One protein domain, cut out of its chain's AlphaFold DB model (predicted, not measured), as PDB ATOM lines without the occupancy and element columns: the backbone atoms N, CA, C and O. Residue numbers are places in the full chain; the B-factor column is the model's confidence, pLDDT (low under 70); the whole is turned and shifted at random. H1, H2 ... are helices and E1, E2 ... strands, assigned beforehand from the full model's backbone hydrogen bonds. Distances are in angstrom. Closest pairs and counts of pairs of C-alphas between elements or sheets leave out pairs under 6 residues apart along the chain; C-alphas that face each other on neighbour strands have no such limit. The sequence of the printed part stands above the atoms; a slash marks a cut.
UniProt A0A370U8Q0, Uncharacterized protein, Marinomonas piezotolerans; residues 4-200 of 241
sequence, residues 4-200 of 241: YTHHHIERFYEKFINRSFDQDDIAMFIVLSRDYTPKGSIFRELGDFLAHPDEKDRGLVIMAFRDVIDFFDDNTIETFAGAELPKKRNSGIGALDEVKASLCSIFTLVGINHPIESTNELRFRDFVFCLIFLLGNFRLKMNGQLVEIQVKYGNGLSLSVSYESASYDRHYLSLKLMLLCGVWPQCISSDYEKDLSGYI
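AT A GLANCE: This is residues 4 to 200 of the 241 residues of an uncharacterized protein of Marinomonas piezotolerans (UniProt A0A370U8Q0). A strongly twisted sheet of four strands, curled like part of a barrel, has H8 and H5 over one face; beyond it H1, H2 and H7 pack on H8, their lines crossed. H3 packs on H2, and the last stretch, residues 181 to 200, comes back to E2. The printed part has 197 residues, with eight named helices followed by four named strands, a mixed class. The sheet is antiparallel, in the order E1 E2 E3 E4. The whole is compact, with a radius of gyration of the C-alphas of 17.5 A and spans of 52 by 40 by 30 A.

IN THESE COORDINATES: H1, residues 4 to 18, begins with C-alpha 4 at (222.294, 210.546, 178.609) and is 21.4 A long. H2 is residues 23 to 36, 20.4 A; H3 is residues 42 to 51, H4 residues 53 to 58, H5 residues 63 to 74, 17.3 A, and H6 residues 76 to 80. H7 is residues 96 to 108, 18.2 A, and H8 residues 122 to 136, 20.9 A. E1 is residues 139 to 142, E2 residues 145 to 153, 25.5 A, E3 residues 157 to 164, 23.2 A, and E4 residues 172 to 180, 23.7 A, ending with C-alpha 180 at (211.909, 180.634, 174.605).

HOW THE PARTS SIT: The sheet is a meander, each strand the antiparallel neighbour and hairpin partner of the one before: N 140 and O 147 are 2.8 A apart in E1 and E2, N 150 and O 160 2.8 A in E2 and E3, N 159 and O 178 2.9 A in E3 and E4. H5 and H8 make two layers with it, helices on one face of a sheet, each at a height over the sheet of 9.2 A. The C-alphas of Ile 132 in H8 and Leu 159 in E3 are 6.3 A apart, their closest. H4 and H6 only graze the sheet. H2 touches H8, about perpendicular at 87 degrees, closest at the C-alphas of Gln 23 and Cys 130, 4.9 A. H1 and H2 form a helical hairpin, a steep tilt of 44 degrees, opposite ways. H2 touches H3, closest at Val 31 and Gly 47, C-alphas 4.3 A apart. Every O i to N i+4 pair is within hydrogen-bond range in H1, H3, H6, H7 and H8, but 8 of 10 in H2, 6 of 8 in H5 and 0 of 2 in H4, where 2 of 3 O i to N i+3 pairs are.

THE WHOLE: The C-alphas of Tyr 4 and Ala 81 are the two farthest apart, 54.0 A. The printed part has no cut; the links H6 to H7 and H7 to H8 are long. Residues 87 to 94 and 188 to 191 are under 70 in pLDDT.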
ATOM      1  N   TYR A   4     223.703 210.839 178.866       95.69
ATOM      2  CA  TYR A   4     222.294 210.546 178.609       95.69
ATOM      3  C   TYR A   4     222.072 209.038 178.462       95.69
ATOM      4  O   TYR A   4     221.280 208.457 179.199       95.69
ATOM      5  N   THR A   5     222.835 208.381 177.582       96.00
ATOM      6  CA  THR A   5     222.783 206.926 177.417       96.00
ATOM      7  C   THR A   5     223.075 206.225 178.741       96.00
ATOM      8  O   THR A   5     222.303 205.360 179.128       96.00
ATOM      9  N   HIS A   6     224.128 206.629 179.459       97.06
ATOM     10  CA  HIS A   6     224.491 206.023 180.744       97.06
ATOM     11  C   HIS A   6     223.314 206.010 181.725       97.06
ATOM     12  O   HIS A   6     222.904 204.947 182.182       97.06
ATOM     13  N   HIS A   7     222.711 207.179 181.960       96.81
ATOM     14  CA  HIS A   7     221.564 207.332 182.849       96.81
ATOM     15  C   HIS A   7     220.381 206.436 182.449       96.81
ATOM     16  O   HIS A   7     219.748 205.809 183.296       96.81
ATOM     17  N   HIS A   8     220.071 206.354 181.155       97.69
ATOM     18  CA  HIS A   8     218.950 205.543 180.686       97.69
ATOM     19  C   HIS A   8     219.219 204.036 180.761       97.69
ATOM     20  O   HIS A   8     218.285 203.281 181.028       97.69
ATOM     21  N   ILE A   9     220.467 203.594 180.584       97.44
ATOM     22  CA  ILE A   9     220.849 202.191 180.788       97.44
ATOM     23  C   ILE A   9     220.751 201.816 182.275       97.44
ATOM     24  O   ILE A   9     220.218 200.754 182.584       97.44
ATOM     25  N   GLU A  10     221.169 202.690 183.198       97.19
ATOM     26  CA  GLU A  10     220.986 202.478 184.646       97.19
ATOM     27  C   GLU A  10     219.501 202.394 185.027       97.19
ATOM     28  O   GLU A  10     219.079 201.462 185.709       97.19
ATOM     29  N   ARG A  11     218.671 203.312 184.518       97.81
ATOM     30  CA  ARG A  11     217.218 203.262 184.747       97.81
ATOM     31  C   ARG A  11     216.576 202.011 184.163       97.81
ATOM     32  O   ARG A  11     215.660 201.449 184.759       97.81
ATOM     33  N   PHE A  12     217.028 201.573 182.991       98.19
ATOM     34  CA  PHE A  12     216.562 200.316 182.423       98.19
ATOM     35  C   PHE A  12     216.980 199.130 183.295       98.19
ATOM     36  O   PHE A  12     216.167 198.241 183.525       98.19
ATOM     37  N   TYR A  13     218.201 199.129 183.832       98.06
ATOM     38  CA  TYR A  13     218.644 198.104 184.769       98.06
ATOM     39  C   TYR A  13     217.738 198.031 186.007       98.06
ATOM     40  O   TYR A  13     217.313 196.941 186.381       98.06
ATOM     41  N   GLU A  14     217.346 199.163 186.598       97.94
ATOM     42  CA  GLU A  14     216.375 199.172 187.704       97.94
ATOM     43  C   GLU A  14     215.049 198.509 187.305       97.94
ATOM     44  O   GLU A  14     214.526 197.664 188.039       97.94
ATOM     45  N   LYS A  15     214.518 198.830 186.116       98.12
ATOM     46  CA  LYS A  15     213.314 198.170 185.591       98.12
ATOM     47  C   LYS A  15     213.531 196.678 185.358       98.12
ATOM     48  O   LYS A  15     212.632 195.889 185.644       98.12
ATOM     49  N   PHE A  16     214.701 196.290 184.852       97.56
ATOM     50  CA  PHE A  16     215.082 194.902 184.608       97.56
ATOM     51  C   PHE A  16     215.052 194.101 185.908       97.56
ATOM     52  O   PHE A  16     214.357 193.087 185.983       97.56
ATOM     53  N   ILE A  17     215.716 194.602 186.956       96.56
ATOM     54  CA  ILE A  17     215.730 194.001 188.295       96.56
ATOM     55  C   ILE A  17     214.315 193.881 188.865       96.56
ATOM     56  O   ILE A  17     213.955 192.816 189.368       96.56
ATOM     57  N   ASN A  18     213.506 194.932 188.731       96.25
ATOM     58  CA  ASN A  18     212.147 194.988 189.267       96.25
ATOM     59  C   ASN A  18     211.086 194.309 188.385       96.25
ATOM     60  O   ASN A  18     209.916 194.292 188.763       96.25
ATOM     61  N   ARG A  19     211.461 193.766 187.215       95.62
ATOM     62  CA  ARG A  19     210.524 193.207 186.219       95.62
ATOM     63  C   ARG A  19     209.384 194.171 185.887       95.62
ATOM     64  O   ARG A  19     208.222 193.779 185.817       95.62
ATOM     65  N   SER A  20     209.701 195.450 185.722       96.06
ATOM     66  CA  SER A  20     208.710 196.509 185.495       96.06
ATOM     67  C   SER A  20     208.781 197.112 184.090       96.06
ATOM     68  O   SER A  20     208.221 198.181 183.866       96.06
ATOM     69  N   PHE A  21     209.507 196.470 183.176       96.94
ATOM     70  CA  PHE A  21     209.633 196.889 181.782       96.94
ATOM     71  C   PHE A  21     208.646 196.146 180.872       96.94
ATOM     72  O   PHE A  21     208.112 195.089 181.230       96.94
ATOM     73  N   ASP A  22     208.451 196.694 179.679       96.44
ATOM     74  CA  ASP A  22     207.697 196.097 178.579       96.44
ATOM     75  C   ASP A  22     208.462 196.217 177.243       96.44
ATOM     76  O   ASP A  22     209.680 196.422 177.234       96.44
ATOM     77  N   GLN A  23     207.785 196.033 176.104       96.62
ATOM     78  CA  GLN A  23     208.435 196.066 174.793       96.62
ATOM     79  C   GLN A  23     209.037 197.430 174.428       96.62
ATOM     80  O   GLN A  23     210.084 197.460 173.777       96.62
ATOM     81  N   ASP A  24     208.427 198.542 174.845       95.75
ATOM     82  CA  ASP A  24     208.906 199.880 174.470       95.75
ATOM     83  C   ASP A  24     210.190 200.223 175.221       95.75
ATOM     84  O   ASP A  24     211.128 200.788 174.651       95.75
ATOM     85  N   ASP A  25     210.276 199.793 176.479       97.62
ATOM     86  CA  ASP A  25     211.505 199.868 177.260       97.62
ATOM     87  C   ASP A  25     212.644 199.063 176.619       97.62
ATOM     88  O   ASP A  25     213.774 199.557 176.550       97.62
ATOM     89  N   ILE A  26     212.360 197.858 176.101       97.38
ATOM     90  CA  ILE A  26     213.350 197.066 175.352       97.38
ATOM     91  C   ILE A  26     213.775 197.793 174.077       97.38
ATOM     92  O   ILE A  26     214.972 197.903 173.808       97.38
ATOM     93  N   ALA A  27     212.827 198.308 173.292       96.25
ATOM     94  CA  ALA A  27     213.133 199.016 172.055       96.25
ATOM     95  C   ALA A  27     214.033 200.234 172.319       96.25
ATOM     96  O   ALA A  27     215.060 200.401 171.658       96.25
ATOM     97  N   MET A  28     213.706 201.040 173.336       96.81
ATOM     98  CA  MET A  28     214.524 202.180 173.752       96.81
ATOM     99  C   MET A  28     215.915 201.735 174.229       96.81
ATOM    100  O   MET A  28     216.921 202.305 173.807       96.81
ATOM    101  N   PHE A  29     215.999 200.698 175.066       97.50
ATOM    102  CA  PHE A  29     217.272 200.146 175.532       97.50
ATOM    103  C   PHE A  29     218.175 199.708 174.368       97.50
ATOM    104  O   PHE A  29     219.366 200.031 174.341       97.50
ATOM    105  N   ILE A  30     217.615 199.023 173.369       95.69
ATOM    106  CA  ILE A  30     218.355 198.565 172.188       95.69
ATOM    107  C   ILE A  30     218.834 199.756 171.351       95.69
ATOM    108  O   ILE A  30     220.016 199.834 171.020       95.69
ATOM    109  N   VAL A  31     217.968 200.740 171.090       95.44
ATOM    110  CA  VAL A  31     218.330 201.967 170.356       95.44
ATOM    111  C   VAL A  31     219.470 202.726 171.038       95.44
ATOM    112  O   VAL A  31     220.364 203.221 170.351       95.44
ATOM    113  N   LEU A  32     219.456 202.820 172.370       95.81
ATOM    114  CA  LEU A  32     220.467 203.532 173.155       95.81
ATOM    115  C   LEU A  32     221.787 202.768 173.276       95.81
ATOM    116  O   LEU A  32     222.857 203.382 173.303       95.81
ATOM    117  N   SER A  33     221.718 201.442 173.369       94.75
ATOM    118  CA  SER A  33     222.889 200.581 173.524       94.75
ATOM    119  C   SER A  33     223.586 200.263 172.201       94.75
ATOM    120  O   SER A  33     224.766 199.908 172.237       94.75
ATOM    121  N   ARG A  34     222.911 200.445 171.051       92.56
ATOM    122  CA  ARG A  34     223.403 200.047 169.720       92.56
ATOM    123  C   ARG A  34     224.855 200.435 169.490       92.56
ATOM    124  O   ARG A  34     225.661 199.553 169.216       92.56
ATOM    125  N   ASP A  35     225.223 201.695 169.748       92.25
ATOM    126  CA  ASP A  35     226.561 202.250 169.491       92.25
ATOM    127  C   ASP A  35     227.692 201.614 170.289       92.25
ATOM    128  O   ASP A  35     228.856 201.720 169.901       92.25
ATOM    129  N   TYR A  36     227.342 200.862 171.323       92.50
ATOM    130  CA  TYR A  36     228.268 200.196 172.223       92.50
ATOM    131  C   TYR A  36     228.265 198.673 172.065       92.50
ATOM    132  O   TYR A  36     228.926 197.977 172.831       92.50
ATOM    133  N   THR A  37     227.552 198.155 171.064       90.19
ATOM    134  CA  THR A  37     227.529 196.728 170.729       90.19
ATOM    135  C   THR A  37     228.363 196.426 169.480       90.19
ATOM    136  O   THR A  37     228.499 197.298 168.605       90.19
ATOM    137  N   PRO A  38     228.944 195.211 169.370       86.88
ATOM    138  CA  PRO A  38     229.704 194.800 168.193       86.88
ATOM    139  C   PRO A  38     228.871 194.883 166.910       86.88
ATOM    140  O   PRO A  38     227.679 194.569 166.908       86.88
ATOM    141  N   LYS A  39     229.509 195.267 165.798       83.81
ATOM    142  CA  LYS A  39     228.881 195.211 164.469       83.81
ATOM    143  C   LYS A  39     228.478 193.776 164.123       83.81
ATOM    144  O   LYS A  39     229.232 192.857 164.431       83.81
ATOM    145  N   GLY A  40     227.309 193.589 163.511       77.50
ATOM    146  CA  GLY A  40     226.758 192.264 163.222       77.50
ATOM    147  C   GLY A  40     226.055 191.576 164.398       77.50
ATOM    148  O   GLY A  40     225.443 190.534 164.185       77.50
ATOM    149  N   SER A  41     226.113 192.128 165.620       82.50
ATOM    150  CA  SER A  41     225.326 191.611 166.750       82.50
ATOM    151  C   SER A  41     223.853 191.989 166.612       82.50
ATOM    152  O   SER A  41     223.521 193.041 166.064       82.50
ATOM    153  N   ILE A  42     222.954 191.178 167.177       83.12
ATOM    154  CA  ILE A  42     221.511 191.448 167.092       83.12
ATOM    155  C   ILE A  42     221.124 192.811 167.686       83.12
ATOM    156  O   ILE A  42     220.272 193.489 167.124       83.12
ATOM    157  N   PHE A  43     221.764 193.255 168.774       90.00
ATOM    158  CA  PHE A  43     221.481 194.573 169.361       90.00
ATOM    159  C   PHE A  43     221.933 195.715 168.450       90.00
ATOM    160  O   PHE A  43     221.233 196.725 168.368       90.00
ATOM    161  N   ARG A  44     223.063 195.557 167.745       89.62
ATOM    162  CA  ARG A  44     223.510 196.539 166.755       89.62
ATOM    163  C   ARG A  44     222.513 196.631 165.611       89.62
ATOM    164  O   ARG A  44     221.983 197.709 165.377       89.62
ATOM    165  N   GLU A  45     222.254 195.513 164.936       88.56
ATOM    166  CA  GLU A  45     221.428 195.497 163.722       88.56
ATOM    167  C   GLU A  45     219.994 195.953 164.024       88.56
ATOM    168  O   GLU A  45     219.440 196.800 163.325       88.56
ATOM    169  N   LEU A  46     219.406 195.459 165.119       89.44
ATOM    170  CA  LEU A  46     218.072 195.877 165.543       89.44
ATOM    171  C   LEU A  46     218.051 197.345 165.983       89.44
ATOM    172  O   LEU A  46     217.117 198.070 165.652       89.44
ATOM    173  N   GLY A  47     219.064 197.804 166.719       91.50
ATOM    174  CA  GLY A  47     219.148 199.193 167.161       91.50
ATOM    175  C   GLY A  47     219.307 200.173 166.007       91.50
ATOM    176  O   GLY A  47     218.654 201.217 166.011       91.50
ATOM    177  N   ASP A  48     220.124 199.831 165.010       89.62
ATOM    178  CA  ASP A  48     220.271 200.615 163.787       89.62
ATOM    179  C   ASP A  48     218.944 200.633 163.016       89.62
ATOM    180  O   ASP A  48     218.453 201.708 162.682       89.62
ATOM    181  N   PHE A  49     218.286 199.486 162.839       88.81
ATOM    182  CA  PHE A  49     216.989 199.414 162.159       88.81
ATOM    183  C   PHE A  49     215.884 200.229 162.859       88.81
ATOM    184  O   PHE A  49     215.103 200.936 162.221       88.81
ATOM    185  N   LEU A  50     215.819 200.184 164.192       90.31
ATOM    186  CA  LEU A  50     214.844 200.959 164.964       90.31
ATOM    187  C   LEU A  50     215.084 202.472 164.862       90.31
ATOM    188  O   LEU A  50     214.116 203.238 164.889       90.31
ATOM    189  N   ALA A  51     216.347 202.889 164.741       88.44
ATOM    190  CA  ALA A  51     216.766 204.287 164.715       88.44
ATOM    191  C   ALA A  51     216.625 204.978 163.347       88.44
ATOM    192  O   ALA A  51     216.698 206.207 163.313       88.44
ATOM    193  N   HIS A  52     216.402 204.231 162.259       86.12
ATOM    194  CA  HIS A  52     216.259 204.759 160.892       86.12
ATOM    195  C   HIS A  52     214.851 204.461 160.339       86.12
ATOM    196  O   HIS A  52     214.635 203.433 159.695       86.12
ATOM    197  N   PRO A  53     213.847 205.319 160.622       75.56
ATOM    198  CA  PRO A  53     212.457 205.090 160.221       75.56
ATOM    199  C   PRO A  53     212.258 204.910 158.713       75.56
ATOM    200  O   PRO A  53     211.376 204.165 158.302       75.56
ATOM    201  N   ASP A  54     213.079 205.581 157.913       75.00
ATOM    202  CA  ASP A  54     213.088 205.565 156.451       75.00
ATOM    203  C   ASP A  54     213.603 204.248 155.853       75.00
ATOM    204  O   ASP A  54     213.316 203.934 154.698       75.00
ATOM    205  N   GLU A  55     214.325 203.446 156.637       75.12
ATOM    206  CA  GLU A  55     214.862 202.159 156.193       75.12
ATOM    207  C   GLU A  55     214.017 200.960 156.648       75.12
ATOM    208  O   GLU A  55     214.310 199.827 156.263       75.12
ATOM    209  N   LYS A  56     212.925 201.181 157.396       70.94
ATOM    210  CA  LYS A  56     212.108 200.092 157.965       70.94
ATOM    211  C   LYS A  56     211.450 199.199 156.911       70.94
ATOM    212  O   LYS A  56     211.368 197.985 157.096       70.94
ATOM    213  N   ASP A  57     211.084 199.762 155.763       75.81
ATOM    214  CA  ASP A  57     210.508 199.000 154.645       75.81
ATOM    215  C   ASP A  57     211.547 198.136 153.912       75.81
ATOM    216  O   ASP A  57     211.191 197.238 153.148       75.81
ATOM    217  N   ARG A  58     212.848 198.366 154.152       77.69
ATOM    218  CA  ARG A  58     213.941 197.582 153.556       77.69
ATOM    219  C   ARG A  58     214.208 196.273 154.294       77.69
ATOM    220  O   ARG A  58     215.019 195.490 153.802       77.69
ATOM    221  N   GLY A  59     213.539 196.035 155.422       82.69
ATOM    222  CA  GLY A  59     213.738 194.865 156.269       82.69
ATOM    223  C   GLY A  59     215.029 194.917 157.089       82.69
ATOM    224  O   GLY A  59     216.004 195.580 156.738       82.69
ATOM    225  N   LEU A  60     215.027 194.189 158.200       83.75
ATOM    226  CA  LEU A  60     216.182 194.014 159.067       83.75
ATOM    227  C   LEU A  60     217.198 193.102 158.368       83.75
ATOM    228  O   LEU A  60     216.889 191.969 157.990       83.75
ATOM    229  N   VAL A  61     218.421 193.592 158.193       81.31
ATOM    230  CA  VAL A  61     219.535 192.788 157.685       81.31
ATOM    231  C   VAL A  61     220.210 192.139 158.877       81.31
ATOM    232  O   VAL A  61     220.560 192.824 159.831       81.31
ATOM    233  N   ILE A  62     220.421 190.824 158.825       77.38
ATOM    234  CA  ILE A  62     221.231 190.170 159.845       77.38
ATOM    235  C   ILE A  62     222.320 189.337 159.199       77.38
ATOM    236  O   ILE A  62     222.089 188.253 158.661       77.38
ATOM    237  N   MET A  63     223.535 189.870 159.295       73.81
ATOM    238  CA  MET A  63     224.723 189.352 158.622       73.81
ATOM    239  C   MET A  63     225.026 187.894 158.964       73.81
ATOM    240  O   MET A  63     225.575 187.175 158.138       73.81
ATOM    241  N   ALA A  64     224.617 187.436 160.145       72.12
ATOM    242  CA  ALA A  64     224.840 186.070 160.582       72.12
ATOM    243  C   ALA A  64     224.148 184.990 159.732       72.12
ATOM    244  O   ALA A  64     224.581 183.839 159.759       72.12
ATOM    245  N   PHE A  65     223.081 185.325 158.997       74.56
ATOM    246  CA  PHE A  65     222.442 184.367 158.091       74.56
ATOM    247  C   PHE A  65     223.046 184.329 156.708       74.56
ATOM    248  O   PHE A  65     222.763 183.386 155.979       74.56
ATOM    249  N   ARG A  66     223.864 185.316 156.348       79.62
ATOM    250  CA  ARG A  66     224.372 185.443 154.990       79.62
ATOM    251  C   ARG A  66     225.075 184.167 154.534       79.62
ATOM    252  O   ARG A  66     224.659 183.592 153.546       79.62
ATOM    253  N   ASP A  67     226.006 183.649 155.330       79.50
ATOM    254  CA  ASP A  67     226.746 182.425 154.993       79.50
ATOM    255  C   ASP A  67     225.836 181.187 154.838       79.50
ATOM    256  O   ASP A  67     226.122 180.297 154.042       79.50
ATOM    257  N   VAL A  68     224.740 181.111 155.605       81.56
ATOM    258  CA  VAL A  68     223.784 179.990 155.544       81.56
ATOM    259  C   VAL A  68     222.903 180.095 154.305       81.56
ATOM    260  O   VAL A  68     222.652 179.085 153.653       81.56
ATOM    261  N   ILE A  69     222.430 181.304 154.004       86.38
ATOM    262  CA  ILE A  69     221.592 181.582 152.839       86.38
ATOM    263  C   ILE A  69     222.401 181.405 151.557       86.38
ATOM    264  O   ILE A  69     221.960 180.669 150.683       86.38
ATOM    265  N   ASP A  70     223.602 181.983 151.492       86.44
ATOM    266  CA  ASP A  70     224.504 181.865 150.345       86.44
ATOM    267  C   ASP A  70     224.822 180.379 150.076       86.44
ATOM    268  O   ASP A  70     224.672 179.902 148.955       86.44
ATOM    269  N   PHE A  71     225.141 179.591 151.117       85.44
ATOM    270  CA  PHE A  71     225.347 178.147 150.954       85.44
ATOM    271  C   PHE A  71     224.092 177.418 150.464       85.44
ATOM    272  O   PHE A  71     224.191 176.544 149.603       85.44
ATOM    273  N   PHE A  72     222.926 177.722 151.041       87.56
ATOM    274  CA  PHE A  72     221.676 177.066 150.670       87.56
ATOM    275  C   PHE A  72     221.292 177.357 149.219       87.56
ATOM    276  O   PHE A  72     220.892 176.432 148.513       87.56
ATOM    277  N   ASP A  73     221.454 178.597 148.760       88.12
ATOM    278  CA  ASP A  73     221.214 178.978 147.368       88.12
ATOM    279  C   ASP A  73     222.180 178.258 146.412       88.12
ATOM    280  O   ASP A  73     221.744 177.732 145.386       88.12
ATOM    281  N   ASP A  74     223.462 178.165 146.776       87.88
ATOM    282  CA  ASP A  74     224.489 177.503 145.960       87.88
ATOM    283  C   ASP A  74     224.338 175.970 145.919       87.88
ATOM    284  O   ASP A  74     224.767 175.336 144.957       87.88
ATOM    285  N   ASN A  75     223.735 175.364 146.950       86.38
ATOM    286  CA  ASN A  75     223.680 173.907 147.154       86.38
ATOM    287  C   ASN A  75     222.248 173.412 147.421       86.38
ATOM    288  O   ASN A  75     222.028 172.517 148.246       86.38
ATOM    289  N   THR A  76     221.236 174.037 146.809       85.38
ATOM    290  CA  THR A  76     219.828 173.756 147.142       85.38
ATOM    291  C   THR A  76     219.472 172.284 146.901       85.38
ATOM    292  O   THR A  76     218.877 171.648 147.771       85.38
ATOM    293  N   ILE A  77     219.871 171.710 145.760       87.50
ATOM    294  CA  ILE A  77     219.553 170.317 145.406       87.50
ATOM    295  C   ILE A  77     220.214 169.352 146.395       87.50
ATOM    296  O   ILE A  77     219.570 168.435 146.903       87.50
ATOM    297  N   GLU A  78     221.487 169.577 146.706       85.38
ATOM    298  CA  GLU A  78     222.274 168.767 147.629       85.38
ATOM    299  C   GLU A  78     221.719 168.856 149.052       85.38
ATOM    300  O   GLU A  78     221.615 167.839 149.738       85.38
ATOM    301  N   THR A  79     221.298 170.047 149.487       81.31
ATOM    302  CA  THR A  79     220.675 170.259 150.802       81.31
ATOM    303  C   THR A  79     219.384 169.449 150.925       81.31
ATOM    304  O   THR A  79     219.172 168.773 151.931       81.31
ATOM    305  N   PHE A  80     218.546 169.434 149.883       83.31
ATOM    306  CA  PHE A  80     217.334 168.605 149.848       83.31
ATOM    307  C   PHE A  80     217.628 167.104 149.695       83.31
ATOM    308  O   PHE A  80     216.836 166.277 150.146       83.31
ATOM    309  N   ALA A  81     218.782 166.740 149.132       85.50
ATOM    310  CA  ALA A  81     219.300 165.371 149.135       85.50
ATOM    311  C   ALA A  81     219.925 164.956 150.486       85.50
ATOM    312  O   ALA A  81     220.349 163.808 150.635       85.50
ATOM    313  N   GLY A  82     219.957 165.858 151.476       80.56
ATOM    314  CA  GLY A  82     220.410 165.589 152.841       80.56
ATOM    315  C   GLY A  82     221.810 166.103 153.176       80.56
ATOM    316  O   GLY A  82     222.355 165.706 154.206       80.56
ATOM    317  N   ALA A  83     222.412 166.961 152.345       80.31
ATOM    318  CA  ALA A  83     223.662 167.624 152.701       80.31
ATOM    319  C   ALA A  83     223.484 168.469 153.971       80.31
ATOM    320  O   ALA A  83     222.495 169.188 154.136       80.31
ATOM    321  N   GLU A  84     224.456 168.386 154.879       78.19
ATOM    322  CA  GLU A  84     224.448 169.221 156.073       78.19
ATOM    323  C   GLU A  84     224.695 170.678 155.680       78.19
ATOM    324  O   GLU A  84     225.707 171.008 155.058       78.19
ATOM    325  N   LEU A  85     223.791 171.562 156.101       77.50
ATOM    326  CA  LEU A  85     224.061 172.994 156.084       77.50
ATOM    327  C   LEU A  85     225.325 173.280 156.910       77.50
ATOM    328  O   LEU A  85     225.565 172.584 157.907       77.50
ATOM    329  N   PRO A  86     226.105 174.322 156.559       71.88
ATOM    330  CA  PRO A  86     227.249 174.747 157.338       71.88
ATOM    331  C   PRO A  86     226.835 174.807 158.796       71.88
ATOM    332  O   PRO A  86     225.854 175.480 159.140       71.88
ATOM    333  N   LYS A  87     227.552 174.068 159.655       60.88
ATOM    334  CA  LYS A  87     227.325 174.158 161.095       60.88
ATOM    335  C   LYS A  87     227.344 175.633 161.421       60.88
ATOM    336  O   LYS A  87     228.362 176.287 161.178       60.88
ATOM    337  N   LYS A  88     226.215 176.133 161.937       56.06
ATOM    338  CA  LYS A  88     226.119 177.481 162.479       56.06
ATOM    339  C   LYS A  88     227.393 177.663 163.301       56.06
ATOM    340  O   LYS A  88     227.552 177.009 164.333       56.06
ATOM    341  N   ARG A  89     228.321 178.532 162.878       46.91
ATOM    342  CA  ARG A  89     229.106 179.231 163.899       46.91
ATOM    343  C   ARG A  89     228.024 179.760 164.827       46.91
ATOM    344  O   ARG A  89     227.035 180.281 164.318       46.91
ATOM    345  N   ASN A  90     228.104 179.455 166.119       40.53
ATOM    346  CA  ASN A  90     227.061 179.697 167.126       40.53
ATOM    347  C   ASN A  90     226.785 181.204 167.354       40.53
ATOM    348  O   ASN A  90     226.711 181.677 168.476       40.53
ATOM    349  N   SER A  91     226.673 181.963 166.278       39.38
ATOM    350  CA  SER A  91     226.617 183.404 166.141       39.38
ATOM    351  C   SER A  91     225.491 183.772 165.172       39.38
ATOM    352  O   SER A  91     225.619 184.737 164.433       39.38
ATOM    353  N   GLY A  92     224.440 182.947 165.097       37.62
ATOM    354  CA  GLY A  92     223.237 183.167 164.298       37.62
ATOM    355  C   GLY A  92     222.047 183.471 165.192       37.62
ATOM    356  O   GLY A  92     221.383 182.533 165.616       37.62
ATOM    357  N   ILE A  93     221.857 184.771 165.451       48.53
ATOM    358  CA  ILE A  93     220.767 185.497 166.135       48.53
ATOM    359  C   ILE A  93     220.133 184.788 167.309       48.53
ATOM    360  O   ILE A  93     219.364 183.854 167.147       48.53
ATOM    361  N   GLY A  94     220.312 185.362 168.491       53.88
ATOM    362  CA  GLY A  94     219.349 185.156 169.561       53.88
ATOM    363  C   GLY A  94     219.403 183.764 170.186       53.88
ATOM    364  O   GLY A  94     218.462 183.348 170.869       53.88
ATOM    365  N   ALA A  95     220.542 183.073 170.042       72.38
ATOM    366  CA  ALA A  95     220.941 182.140 171.080       72.38
ATOM    367  C   ALA A  95     220.841 182.902 172.403       72.38
ATOM    368  O   ALA A  95     221.394 183.996 172.547       72.38
ATOM    369  N   LEU A  96     220.075 182.358 173.346       86.69
ATOM    370  CA  LEU A  96     219.788 183.045 174.600       86.69
ATOM    371  C   LEU A  96     221.083 183.472 175.311       86.69
ATOM    372  O   LEU A  96     221.124 184.532 175.927       86.69
ATOM    373  N   ASP A  97     222.167 182.717 175.133       86.38
ATOM    374  CA  ASP A  97     223.492 183.052 175.651       86.38
ATOM    375  C   ASP A  97     224.116 184.305 175.014       86.38
ATOM    376  O   ASP A  97     224.762 185.079 175.716       86.38
ATOM    377  N   GLU A  98     223.896 184.565 173.722       84.56
ATOM    378  CA  GLU A  98     224.378 185.779 173.048       84.56
ATOM    379  C   GLU A  98     223.606 187.015 173.521       84.56
ATOM    380  O   GLU A  98     224.200 188.055 173.818       84.56
ATOM    381  N   VAL A  99     222.278 186.895 173.644       90.81
ATOM    382  CA  VAL A  99     221.422 187.967 174.176       90.81
ATOM    383  C   VAL A  99     221.819 188.276 175.615       90.81
ATOM    384  O   VAL A  99     222.005 189.438 175.974       90.81
ATOM    385  N   LYS A 100     222.021 187.232 176.422       92.75
ATOM    386  CA  LYS A 100     222.523 187.327 177.793       92.75
ATOM    387  C   LYS A 100     223.887 188.018 177.844       92.75
ATOM    388  O   LYS A 100     224.051 188.966 178.606       92.75
ATOM    389  N   ALA A 101     224.852 187.584 177.034       90.75
ATOM    390  CA  ALA A 101     226.193 188.164 176.998       90.75
ATOM    391  C   ALA A 101     226.174 189.640 176.575       90.75
ATOM    392  O   ALA A 101     226.872 190.460 177.174       90.75
ATOM    393  N   SER A 102     225.344 189.987 175.588       91.38
ATOM    394  CA  SER A 102     225.157 191.364 175.120       91.38
ATOM    395  C   SER A 102     224.551 192.240 176.215       91.38
ATOM    396  O   SER A 102     225.080 193.309 176.510       91.38
ATOM    397  N   LEU A 103     223.495 191.760 176.874       94.56
ATOM    398  CA  LEU A 103     222.837 192.465 177.972       94.56
ATOM    399  C   LEU A 103     223.794 192.712 179.150       94.56
ATOM    400  O   LEU A 103     223.935 193.852 179.589       94.56
ATOM    401  N   CYS A 104     224.518 191.678 179.597       94.69
ATOM    402  CA  CYS A 104     225.534 191.807 180.646       94.69
ATOM    403  C   CYS A 104     226.627 192.810 180.257       94.69
ATOM    404  O   CYS A 104     226.994 193.663 181.059       94.69
ATOM    405  N   SER A 105     227.116 192.738 179.015       93.88
ATOM    406  CA  SER A 105     228.175 193.624 178.523       93.88
ATOM    407  C   SER A 105     227.737 195.090 178.544       93.88
ATOM    408  O   SER A 105     228.510 195.949 178.962       93.88
ATOM    409  N   ILE A 106     226.489 195.388 178.166       95.62
ATOM    410  CA  ILE A 106     225.937 196.747 178.242       95.62
ATOM    411  C   ILE A 106     225.813 197.239 179.689       95.62
ATOM    412  O   ILE A 106     226.151 198.391 179.957       95.62
ATOM    413  N   PHE A 107     225.397 196.391 180.633       96.56
ATOM    414  CA  PHE A 107     225.377 196.758 182.054       96.56
ATOM    415  C   PHE A 107     226.783 197.039 182.601       96.56
ATOM    416  O   PHE A 107     226.991 198.036 183.296       96.56
ATOM    417  N   THR A 108     227.783 196.250 182.209       96.12
ATOM    418  CA  THR A 108     229.175 196.488 182.611       96.12
ATOM    419  C   THR A 108     229.698 197.846 182.131       96.12
ATOM    420  O   THR A 108     230.459 198.493 182.849       96.12
ATOM    421  N   LEU A 109     229.256 198.337 180.965       94.56
ATOM    422  CA  LEU A 109     229.661 199.656 180.453       94.56
ATOM    423  C   LEU A 109     229.212 200.834 181.328       94.56
ATOM    424  O   LEU A 109     229.801 201.911 181.217       94.56
ATOM    425  N   VAL A 110     228.197 200.643 182.174       95.44
ATOM    426  CA  VAL A 110     227.732 201.636 183.157       95.44
ATOM    427  C   VAL A 110     228.151 201.283 184.590       95.44
ATOM    428  O   VAL A 110     227.588 201.780 185.556       95.44
ATOM    429  N   GLY A 111     229.147 200.405 184.745       95.25
ATOM    430  CA  GLY A 111     229.681 200.010 186.051       95.25
ATOM    431  C   GLY A 111     228.824 198.996 186.814       95.25
ATOM    432  O   GLY A 111     229.090 198.740 187.988       95.25
ATOM    433  N   ILE A 112     227.825 198.390 186.168       95.25
ATOM    434  CA  ILE A 112     226.947 197.394 186.783       95.25
ATOM    435  C   ILE A 112     227.461 195.992 186.447       95.25
ATOM    436  O   ILE A 112     227.296 195.483 185.339       95.25
ATOM    437  N   ASN A 113     228.071 195.341 187.435       91.50
ATOM    438  CA  ASN A 113     228.500 193.948 187.336       91.50
ATOM    439  C   ASN A 113     227.385 193.026 187.823       91.50
ATOM    440  O   ASN A 113     227.408 192.546 188.955       91.50
ATOM    441  N   HIS A 114     226.396 192.803 186.961       85.44
ATOM    442  CA  HIS A 114     225.261 191.934 187.255       85.44
ATOM    443  C   HIS A 114     225.284 190.688 186.361       85.44
ATOM    444  O   HIS A 114     224.925 190.781 185.183       85.44
ATOM    445  N   PRO A 115     225.704 189.518 186.873       88.75
ATOM    446  CA  PRO A 115     225.609 188.285 186.112       88.75
ATOM    447  C   PRO A 115     224.149 187.826 186.042       88.75
ATOM    448  O   PRO A 115     223.460 187.711 187.052       88.75
ATOM    449  N   ILE A 116     223.683 187.512 184.837       92.81
ATOM    450  CA  ILE A 116     222.456 186.734 184.648       92.81
ATOM    451  C   ILE A 116     222.831 185.274 184.883       92.81
ATOM    452  O   ILE A 116     223.669 184.728 184.165       92.81
ATOM    453  N   GLU A 117     222.258 184.624 185.885       88.44
ATOM    454  CA  GLU A 117     222.722 183.293 186.298       88.44
ATOM    455  C   GLU A 117     222.278 182.222 185.298       88.44
ATOM    456  O   GLU A 117     223.058 181.364 184.885       88.44
ATOM    457  N   SER A 118     221.040 182.333 184.814       89.62
ATOM    458  CA  SER A 118     220.397 181.331 183.968       89.62
ATOM    459  C   SER A 118     219.559 181.974 182.871       89.62
ATOM    460  O   SER A 118     218.930 183.008 183.079       89.62
ATOM    461  N   THR A 119     219.475 181.321 181.712       88.31
ATOM    462  CA  THR A 119     218.538 181.702 180.641       88.31
ATOM    463  C   THR A 119     217.071 181.474 181.032       88.31
ATOM    464  O   THR A 119     216.168 181.977 180.366       88.31
ATOM    465  N   ASN A 120     216.821 180.767 182.141       88.94
ATOM    466  CA  ASN A 120     215.494 180.587 182.730       88.94
ATOM    467  C   ASN A 120     215.163 181.591 183.844       88.94
ATOM    468  O   ASN A 120     214.067 181.544 184.398       88.94
ATOM    469  N   GLU A 121     216.077 182.498 184.181       92.19
ATOM    470  CA  GLU A 121     215.807 183.557 185.147       92.19
ATOM    471  C   GLU A 121     214.657 184.454 184.656       92.19
ATOM    472  O   GLU A 121     214.678 184.930 183.521       92.19
ATOM    473  N   LEU A 122     213.652 184.710 185.503       93.62
ATOM    474  CA  LEU A 122     212.403 185.371 185.095       93.62
ATOM    475  C   LEU A 122     212.617 186.728 184.409       93.62
ATOM    476  O   LEU A 122     211.994 187.004 183.392       93.62
ATOM    477  N   ARG A 123     213.540 187.553 184.911       95.12
ATOM    478  CA  ARG A 123     213.844 188.878 184.334       95.12
ATOM    479  C   ARG A 123     214.417 188.770 182.925       95.12
ATOM    480  O   ARG A 123     214.083 189.551 182.039       95.12
ATOM    481  N   PHE A 124     215.275 187.776 182.711       95.75
ATOM    482  CA  PHE A 124     215.855 187.515 181.405       95.75
ATOM    483  C   PHE A 124     214.825 186.912 180.443       95.75
ATOM    484  O   PHE A 124     214.778 187.285 179.274       95.75
ATOM    485  N   ARG A 125     213.936 186.045 180.937       95.38
ATOM    486  CA  ARG A 125     212.811 185.531 180.146       95.38
ATOM    487  C   ARG A 125     211.855 186.642 179.715       95.38
ATOM    488  O   ARG A 125     211.466 186.650 178.552       95.38
ATOM    489  N   ASP A 126     211.532 187.586 180.603       96.69
ATOM    490  CA  ASP A 126     210.738 188.779 180.274       96.69
ATOM    491  C   ASP A 126     211.400 189.571 179.133       96.69
ATOM    492  O   ASP A 126     210.742 189.940 178.160       96.69
ATOM    493  N   PHE A 127     212.722 189.770 179.214       96.81
ATOM    494  CA  PHE A 127     213.504 190.465 178.189       96.81
ATOM    495  C   PHE A 127     213.418 189.754 176.835       96.81
ATOM    496  O   PHE A 127     213.118 190.377 175.818       96.81
ATOM    497  N   VAL A 128     213.645 188.438 176.819       95.62
ATOM    498  CA  VAL A 128     213.604 187.619 175.600       95.62
ATOM    499  C   VAL A 128     212.197 187.576 175.006       95.62
ATOM    500  O   VAL A 128     212.052 187.636 173.788       95.62
ATOM    501  N   PHE A 129     211.159 187.504 175.839       96.31
ATOM    502  CA  PHE A 129     209.771 187.529 175.388       96.31
ATOM    503  C   PHE A 129     209.452 188.842 174.662       96.31
ATOM    504  O   PHE A 129     209.005 188.806 173.517       96.31
ATOM    505  N   CYS A 130     209.781 189.992 175.263       97.00
ATOM    506  CA  CYS A 130     209.673 191.295 174.600       97.00
ATOM    507  C   CYS A 130     210.487 191.358 173.299       97.00
ATOM    508  O   CYS A 130     209.991 191.848 172.288       97.00
ATOM    509  N   LEU A 131     211.725 190.849 173.304       95.62
ATOM    510  CA  LEU A 131     212.604 190.861 172.133       95.62
ATOM    511  C   LEU A 131     212.046 190.020 170.973       95.62
ATOM    512  O   LEU A 131     212.119 190.451 169.823       95.62
ATOM    513  N   ILE A 132     211.477 188.843 171.259       94.56
ATOM    514  CA  ILE A 132     210.855 187.976 170.249       94.56
ATOM    515  C   ILE A 132     209.698 188.702 169.561       94.56
ATOM    516  O   ILE A 132     209.663 188.746 168.333       94.56
ATOM    517  N   PHE A 133     208.777 189.295 170.322       95.88
ATOM    518  CA  PHE A 133     207.648 190.022 169.736       95.88
ATOM    519  C   PHE A 133     208.082 191.305 169.029       95.88
ATOM    520  O   PHE A 133     207.562 191.606 167.961       95.88
ATOM    521  N   LEU A 134     209.077 192.024 169.555       94.12
ATOM    522  CA  LEU A 134     209.647 193.182 168.869       94.12
ATOM    523  C   LEU A 134     210.171 192.798 167.482       94.12
ATOM    524  O   LEU A 134     209.800 193.430 166.498       94.12
ATOM    525  N   LEU A 135     210.971 191.733 167.394       91.38
ATOM    526  CA  LEU A 135     211.501 191.242 166.122       91.38
ATOM    527  C   LEU A 135     210.418 190.665 165.211       91.38
ATOM    528  O   LEU A 135     210.487 190.858 164.004       91.38
ATOM    529  N   GLY A 136     209.402 190.010 165.770       90.88
ATOM    530  CA  GLY A 136     208.278 189.441 165.024       90.88
ATOM    531  C   GLY A 136     207.448 190.448 164.229       90.88
ATOM    532  O   GLY A 136     206.685 190.055 163.354       90.88
ATOM    533  N   ASN A 137     207.606 191.742 164.507       88.12
ATOM    534  CA  ASN A 137     206.941 192.815 163.776       88.12
ATOM    535  C   ASN A 137     207.746 193.317 162.563       88.12
ATOM    536  O   ASN A 137     207.331 194.271 161.905       88.12
ATOM    537  N   PHE A 138     208.886 192.693 162.252       88.25
ATOM    538  CA  PHE A 138     209.746 193.070 161.133       88.25
ATOM    539  C   PHE A 138     209.846 191.969 160.077       88.25
ATOM    540  O   PHE A 138     209.478 190.815 160.284       88.25
ATOM    541  N   ARG A 139     210.381 192.347 158.916       90.12
ATOM    542  CA  ARG A 139     210.781 191.427 157.847       90.12
ATOM    543  C   ARG A 139     212.297 191.321 157.829       90.12
ATOM    544  O   ARG A 139     212.965 192.330 158.050       90.12
ATOM    545  N   LEU A 140     212.843 190.143 157.544       88.88
ATOM    546  CA  LEU A 140     214.277 189.983 157.310       88.88
ATOM    547  C   LEU A 140     214.602 190.186 155.840       88.88
ATOM    548  O   LEU A 140     213.929 189.638 154.972       88.88
ATOM    549  N   LYS A 141     215.672 190.929 155.563       88.25
ATOM    550  CA  LYS A 141     216.226 191.022 154.215       88.25
ATOM    551  C   LYS A 141     217.262 189.917 154.008       88.25
ATOM    552  O   LYS A 141     218.324 189.946 154.628       88.25
ATOM    553  N   MET A 142     216.966 188.965 153.126       86.62
ATOM    554  CA  MET A 142     217.801 187.798 152.816       86.62
ATOM    555  C   MET A 142     218.015 187.708 151.308       86.62
ATOM    556  O   MET A 142     217.047 187.635 150.564       86.62
ATOM    557  N   ASN A 143     219.271 187.793 150.857       83.94
ATOM    558  CA  ASN A 143     219.654 187.787 149.437       83.94
ATOM    559  C   ASN A 143     218.764 188.677 148.528       83.94
ATOM    560  O   ASN A 143     218.325 188.293 147.449       83.94
ATOM    561  N   GLY A 144     218.430 189.883 149.002       83.62
ATOM    562  CA  GLY A 144     217.569 190.830 148.278       83.62
ATOM    563  C   GLY A 144     216.058 190.605 148.421       83.62
ATOM    564  O   GLY A 144     215.296 191.496 148.051       83.62
ATOM    565  N   GLN A 145     215.622 189.494 149.014       87.31
ATOM    566  CA  GLN A 145     214.221 189.205 149.325       87.31
ATOM    567  C   GLN A 145     213.831 189.719 150.717       87.31
ATOM    568  O   GLN A 145     214.663 189.767 151.625       87.31
ATOM    569  N   LEU A 146     212.557 190.077 150.896       90.88
ATOM    570  CA  LEU A 146     211.974 190.386 152.203       90.88
ATOM    571  C   LEU A 146     211.166 189.189 152.693       90.88
ATOM    572  O   LEU A 146     210.134 188.858 152.115       90.88
ATOM    573  N   VAL A 147     211.626 188.575 153.774       90.94
ATOM    574  CA  VAL A 147     211.029 187.378 154.363       90.94
ATOM    575  C   VAL A 147     210.294 187.756 155.640       90.94
ATOM    576  O   VAL A 147     210.844 188.436 156.509       90.94
ATOM    577  N   GLU A 148     209.044 187.322 155.768       91.31
ATOM    578  CA  GLU A 148     208.266 187.556 156.982       91.31
ATOM    579  C   GLU A 148     208.783 186.705 158.142       91.31
ATOM    580  O   GLU A 148     209.092 185.519 157.990       91.31
ATOM    581  N   ILE A 149     208.879 187.332 159.313       91.00
ATOM    582  CA  ILE A 149     209.228 186.642 160.544       91.00
ATOM    583  C   ILE A 149     207.949 186.113 161.182       91.00
ATOM    584  O   ILE A 149     206.983 186.839 161.387       91.00
ATOM    585  N   GLN A 150     207.959 184.832 161.519       93.00
ATOM    586  CA  GLN A 150     206.849 184.139 162.150       93.00
ATOM    587  C   GLN A 150     207.092 184.042 163.653       93.00
ATOM    588  O   GLN A 150     208.136 183.548 164.090       93.00
ATOM    589  N   VAL A 151     206.106 184.477 164.438       94.69
ATOM    590  CA  VAL A 151     206.063 184.286 165.891       94.69
ATOM    591  C   VAL A 151     205.038 183.212 166.194       94.69
ATOM    592  O   VAL A 151     203.844 183.413 165.978       94.69
ATOM    593  N   LYS A 152     205.494 182.079 166.723       94.06
ATOM    594  CA  LYS A 152     204.615 180.967 167.077       94.06
ATOM    595  C   LYS A 152     204.613 180.721 168.573       94.06
ATOM    596  O   LYS A 152     205.666 180.487 169.168       94.06
ATOM    597  N   TYR A 153     203.424 180.755 169.161       93.81
ATOM    598  CA  TYR A 153     203.193 180.538 170.583       93.81
ATOM    599  C   TYR A 153     202.517 179.184 170.815       93.81
ATOM    600  O   TYR A 153     201.390 178.950 170.377       93.81
ATOM    601  N   GLY A 154     203.203 178.307 171.537       91.94
ATOM    602  CA  GLY A 154     202.718 177.016 172.022       91.94
ATOM    603  C   GLY A 154     203.385 176.720 173.363       91.94
ATOM    604  O   GLY A 154     203.532 177.623 174.186       91.94
ATOM    605  N   ASN A 155     203.871 175.493 173.582       89.25
ATOM    606  CA  ASN A 155     204.680 175.200 174.776       89.25
ATOM    607  C   ASN A 155     205.908 176.125 174.885       89.25
ATOM    608  O   ASN A 155     206.244 176.601 175.972       89.25
ATOM    609  N   GLY A 156     206.540 176.410 173.746       90.94
ATOM    610  CA  GLY A 156     207.549 177.450 173.588       90.94
ATOM    611  C   GLY A 156     207.031 178.623 172.758       90.94
ATOM    612  O   GLY A 156     206.052 178.506 172.025       90.94
ATOM    613  N   LEU A 157     207.722 179.749 172.866       93.19
ATOM    614  CA  LEU A 157     207.601 180.878 171.960       93.19
ATOM    615  C   LEU A 157     208.774 180.814 170.986       93.19
ATOM    616  O   LEU A 157     209.932 180.901 171.403       93.19
ATOM    617  N   SER A 158     208.484 180.627 169.704       91.88
ATOM    618  CA  SER A 158     209.505 180.546 168.665       91.88
ATOM    619  C   SER A 158     209.406 181.706 167.687       91.88
ATOM    620  O   SER A 158     208.315 182.163 167.350       91.88
ATOM    621  N   LEU A 159     210.575 182.172 167.261       91.94
ATOM    622  CA  LEU A 159     210.753 183.154 166.207       91.94
ATOM    623  C   LEU A 159     211.461 182.450 165.048       91.94
ATOM    624  O   LEU A 159     212.553 181.911 165.247       91.94
ATOM    625  N   SER A 160     210.865 182.421 163.863       90.69
ATOM    626  CA  SER A 160     211.415 181.713 162.701       90.69
ATOM    627  C   SER A 160     211.153 182.444 161.392       90.69
ATOM    628  O   SER A 160     210.280 183.297 161.316       90.69
ATOM    629  N   VAL A 161     211.886 182.074 160.349       90.44
ATOM    630  CA  VAL A 161     211.643 182.504 158.968       90.44
ATOM    631  C   VAL A 161     211.621 181.302 158.035       90.44
ATOM    632  O   VAL A 161     212.213 180.262 158.333       90.44
ATOM    633  N   SER A 162     210.941 181.456 156.902       91.06
ATOM    634  CA  SER A 162     210.936 180.496 155.801       91.06
ATOM    635  C   SER A 162     211.461 181.203 154.558       91.06
ATOM    636  O   SER A 162     210.760 182.033 153.988       91.06
ATOM    637  N   TYR A 163     212.706 180.921 154.189       90.88
ATOM    638  CA  TYR A 163     213.377 181.512 153.033       90.88
ATOM    639  C   TYR A 163     213.203 180.615 151.810       90.88
ATOM    640  O   TYR A 163     213.378 179.408 151.929       90.88
ATOM    641  N   GLU A 164     212.880 181.185 150.656       91.88
ATOM    642  CA  GLU A 164     212.824 180.459 149.386       91.88
ATOM    643  C   GLU A 164     214.116 180.662 148.602       91.88
ATOM    644  O   GLU A 164     214.572 181.798 148.464       91.88
ATOM    645  N   SER A 165     214.684 179.573 148.080       89.19
ATOM    646  CA  SER A 165     215.899 179.630 147.265       89.19
ATOM    647  C   SER A 165     215.739 180.629 146.121       89.19
ATOM    648  O   SER A 165     214.759 180.592 145.375       89.19
ATOM    649  N   ALA A 166     216.730 181.502 145.944       87.44
ATOM    650  CA  ALA A 166     216.727 182.469 144.849       87.44
ATOM    651  C   ALA A 166     216.828 181.788 143.470       87.44
ATOM    652  O   ALA A 166     216.409 182.357 142.460       87.44
ATOM    653  N   SER A 167     217.381 180.573 143.439       86.94
ATOM    654  CA  SER A 167     217.661 179.814 142.218       86.94
ATOM    655  C   SER A 167     216.633 178.711 141.941       86.94
ATOM    656  O   SER A 167     216.543 178.245 140.804       86.94
ATOM    657  N   TYR A 168     215.855 178.288 142.945       86.25
ATOM    658  CA  TYR A 168     214.950 177.139 142.842       86.25
ATOM    659  C   TYR A 168     213.575 177.412 143.465       86.25
ATOM    660  O   TYR A 168     213.417 177.432 144.684       86.25
ATOM    661  N   ASP A 169     212.559 177.516 142.605       87.88
ATOM    662  CA  ASP A 169     211.153 177.668 143.007       87.88
ATOM    663  C   ASP A 169     210.711 176.521 143.932       87.88
ATOM    664  O   ASP A 169     211.052 175.350 143.710       87.88
ATOM    665  N   ARG A 170     209.930 176.855 144.962       87.62
ATOM    666  CA  ARG A 170     209.344 175.951 145.970       87.62
ATOM    667  C   ARG A 170     210.336 175.213 146.865       87.62
ATOM    668  O   ARG A 170     209.946 174.267 147.555       87.62
ATOM    669  N   HIS A 171     211.596 175.633 146.891       89.31
ATOM    670  CA  HIS A 171     212.602 175.072 147.787       89.31
ATOM    671  C   HIS A 171     212.808 176.007 148.972       89.31
ATOM    672  O   HIS A 171     213.495 177.022 148.874       89.31
ATOM    673  N   TYR A 172     212.202 175.647 150.104       89.75
ATOM    674  CA  TYR A 172     212.214 176.472 151.307       89.75
ATOM    675  C   TYR A 172     213.197 175.966 152.361       89.75
ATOM    676  O   TYR A 172     213.188 174.792 152.733       89.75
ATOM    677  N   LEU A 173     213.973 176.892 152.915       87.50
ATOM    678  CA  LEU A 173     214.780 176.709 154.107       87.50
ATOM    679  C   LEU A 173     214.084 177.354 155.309       87.50
ATOM    680  O   LEU A 173     213.906 178.573 155.368       87.50
ATOM    681  N   SER A 174     213.729 176.542 156.306       87.06
ATOM    682  CA  SER A 174     213.207 177.055 157.574       87.06
ATOM    683  C   SER A 174     214.341 177.323 158.560       87.06
ATOM    684  O   SER A 174     215.104 176.425 158.918       87.06
ATOM    685  N   LEU A 175     214.435 178.565 159.034       85.25
ATOM    686  CA  LEU A 175     215.434 178.987 160.009       85.25
ATOM    687  C   LEU A 175     214.753 179.434 161.296       85.25
ATOM    688  O   LEU A 175     214.014 180.416 161.331       85.25
ATOM    689  N   LYS A 176     215.054 178.737 162.393       84.25
ATOM    690  CA  LYS A 176     214.703 179.189 163.740       84.25
ATOM    691  C   LYS A 176     215.692 180.266 164.186       84.25
ATOM    692  O   LYS A 176     216.894 179.993 164.266       84.25
ATOM    693  N   LEU A 177     215.154 181.456 164.455       85.56
ATOM    694  CA  LEU A 177     215.860 182.625 164.970       85.56
ATOM    695  C   LEU A 177     216.026 182.486 166.484       85.56
ATOM    696  O   LEU A 177     217.129 182.356 166.977       85.56
ATOM    697  N   MET A 178     214.924 182.421 167.230       88.38
ATOM    698  CA  MET A 178     214.944 182.343 168.694       88.38
ATOM    699  C   MET A 178     213.926 181.344 169.220       88.38
ATOM    700  O   MET A 178     212.917 181.057 168.573       88.38
ATOM    701  N   LEU A 179     214.188 180.825 170.418       89.31
ATOM    702  CA  LEU A 179     213.277 179.940 171.129       89.31
ATOM    703  C   LEU A 179     213.310 180.233 172.624       89.31
ATOM    704  O   LEU A 179     214.348 180.099 173.266       89.31
ATOM    705  N   LEU A 180     212.145 180.555 173.173       91.69
ATOM    706  CA  LEU A 180     211.909 180.634 174.605       91.69
ATOM    707  C   LEU A 180     210.994 179.478 175.018       91.69
ATOM    708  O   LEU A 180     209.809 179.464 174.699       91.69
ATOM    709  N   CYS A 181     211.535 178.484 175.715       89.69
ATOM    710  CA  CYS A 181     210.774 177.302 176.128       89.69
ATOM    711  C   CYS A 181     209.868 177.571 177.342       89.69
ATOM    712  O   CYS A 181     210.135 178.462 178.155       89.69
ATOM    713  N   GLY A 182     208.826 176.749 177.501       87.12
ATOM    714  CA  GLY A 182     207.979 176.717 178.695       87.12
ATOM    715  C   GLY A 182     207.157 177.985 178.929       87.12
ATOM    716  O   GLY A 182     206.913 178.339 180.079       87.12
ATOM    717  N   VAL A 183     206.762 178.687 177.864       89.94
ATOM    718  CA  VAL A 183     205.857 179.848 177.958       89.94
ATOM    719  C   VAL A 183     204.416 179.417 178.225       89.94
ATOM    720  O   VAL A 183     203.716 180.104 178.961       89.94
ATOM    721  N   TRP A 184     204.011 178.239 177.731       87.62
ATOM    722  CA  TRP A 184     202.718 177.617 178.032       87.62
ATOM    723  C   TRP A 184     202.876 176.119 178.343       87.62
ATOM    724  O   TRP A 184     202.566 175.260 177.516       87.62
ATOM    725  N   PRO A 185     203.351 175.764 179.551       83.12
ATOM    726  CA  PRO A 185     203.636 174.375 179.917       83.12
ATOM    727  C   PRO A 185     202.425 173.438 179.809       83.12
ATOM    728  O   PRO A 185     202.589 172.253 179.551       83.12
ATOM    729  N   GLN A 186     201.210 173.970 179.988       81.38
ATOM    730  CA  GLN A 186     199.956 173.214 179.898       81.38
ATOM    731  C   GLN A 186     199.480 172.989 178.452       81.38
ATOM    732  O   GLN A 186     198.439 172.366 178.249       81.38
ATOM    733  N   CYS A 187     200.200 173.487 177.443       79.31
ATOM    734  CA  CYS A 187     199.947 173.134 176.051       79.31
ATOM    735  C   CYS A 187     200.406 171.685 175.818       79.31
ATOM    736  O   CYS A 187     201.583 171.431 175.574       79.31
ATOM    737  N   ILE A 188     199.474 170.739 175.968       65.50
ATOM    738  CA  ILE A 188     199.727 169.287 175.896       65.50
ATOM    739  C   ILE A 188     199.866 168.804 174.444       65.50
ATOM    740  O   ILE A 188     200.551 167.818 174.186       65.50
ATOM    741  N   SER A 189     199.232 169.485 173.484       67.50
ATOM    742  CA  SER A 189     199.380 169.144 172.069       67.50
ATOM    743  C   SER A 189     200.734 169.638 171.564       67.50
ATOM    744  O   SER A 189     201.001 170.839 171.608       67.50
ATOM    745  N   SER A 190     201.562 168.716 171.068       61.12
ATOM    746  CA  SER A 190     202.818 169.021 170.368       61.12
ATOM    747  C   SER A 190     202.611 169.868 169.111       61.12
ATOM    748  O   SER A 190     203.550 170.517 168.665       61.12
ATOM    749  N   ASP A 191     201.388 169.876 168.575       64.12
ATOM    750  CA  ASP A 191     201.074 170.428 167.257       64.12
ATOM    751  C   ASP A 191     200.313 171.758 167.348       64.12
ATOM    752  O   ASP A 191     200.125 172.440 166.341       64.12
ATOM    753  N   TYR A 192     199.852 172.144 168.546       79.25
ATOM    754  CA  TYR A 192     199.181 173.425 168.715       79.25
ATOM    755  C   TYR A 192     200.205 174.555 168.818       79.25
ATOM    756  O   TYR A 192     200.877 174.737 169.836       79.25
ATOM    757  N   GLU A 193     200.249 175.370 167.772       83.94
ATOM    758  CA  GLU A 193     200.964 176.636 167.735       83.94
ATOM    759  C   GLU A 193     200.025 177.724 167.216       83.94
ATOM    760  O   GLU A 193     199.331 177.551 166.211       83.94
ATOM    761  N   LYS A 194     200.006 178.870 167.894       90.94
ATOM    762  CA  LYS A 194     199.299 180.059 167.427       90.94
ATOM    763  C   LYS A 194     200.284 181.024 166.780       90.94
ATOM    764  O   LYS A 194     201.251 181.424 167.420       90.94
ATOM    765  N   ASP A 195     199.998 181.426 165.546       92.75
ATOM    766  CA  ASP A 195     200.658 182.566 164.905       92.75
ATOM    767  C   ASP A 195     200.213 183.872 165.580       92.75
ATOM    768  O   ASP A 195     199.007 184.139 165.693       92.75
ATOM    769  N   LEU A 196     201.191 184.643 166.057       93.19
ATOM    770  CA  LEU A 196     201.008 185.918 166.748       93.19
ATOM    771  C   LEU A 196     201.673 187.091 166.014       93.19
ATOM    772  O   LEU A 196     202.352 187.920 166.620       93.19
ATOM    773  N   SER A 197     201.449 187.185 164.709       86.69
ATOM    774  CA  SER A 197     201.734 188.389 163.921       86.69
ATOM    775  C   SER A 197     200.885 189.594 164.371       86.69
ATOM    776  O   SER A 197     199.681 189.481 164.619       86.69
ATOM    777  N   GLY A 198     201.512 190.772 164.492       89.38
ATOM    778  CA  GLY A 198     200.826 192.020 164.863       89.38
ATOM    779  C   GLY A 198     200.484 192.151 166.353       89.38
ATOM    780  O   GLY A 198     199.453 192.738 166.706       89.38
ATOM    781  N   TYR A 199     201.335 191.601 167.221       95.06
ATOM    782  CA  TYR A 199     201.208 191.697 168.673       95.06
ATOM    783  C   TYR A 199     202.319 192.564 169.277       95.06
ATOM    784  O   TYR A 199     203.453 192.593 168.791       95.06
ATOM    785  N   ILE A 200     201.986 193.224 170.383       96.00
ATOM    786  CA  ILE A 200     202.894 193.990 171.229       96.00
ATOM    787  C   ILE A 200     202.850 193.467 172.660       96.00
ATOM    788  O   ILE A 200     201.794 193.091 173.174       96.00
TER     789      ILE A 200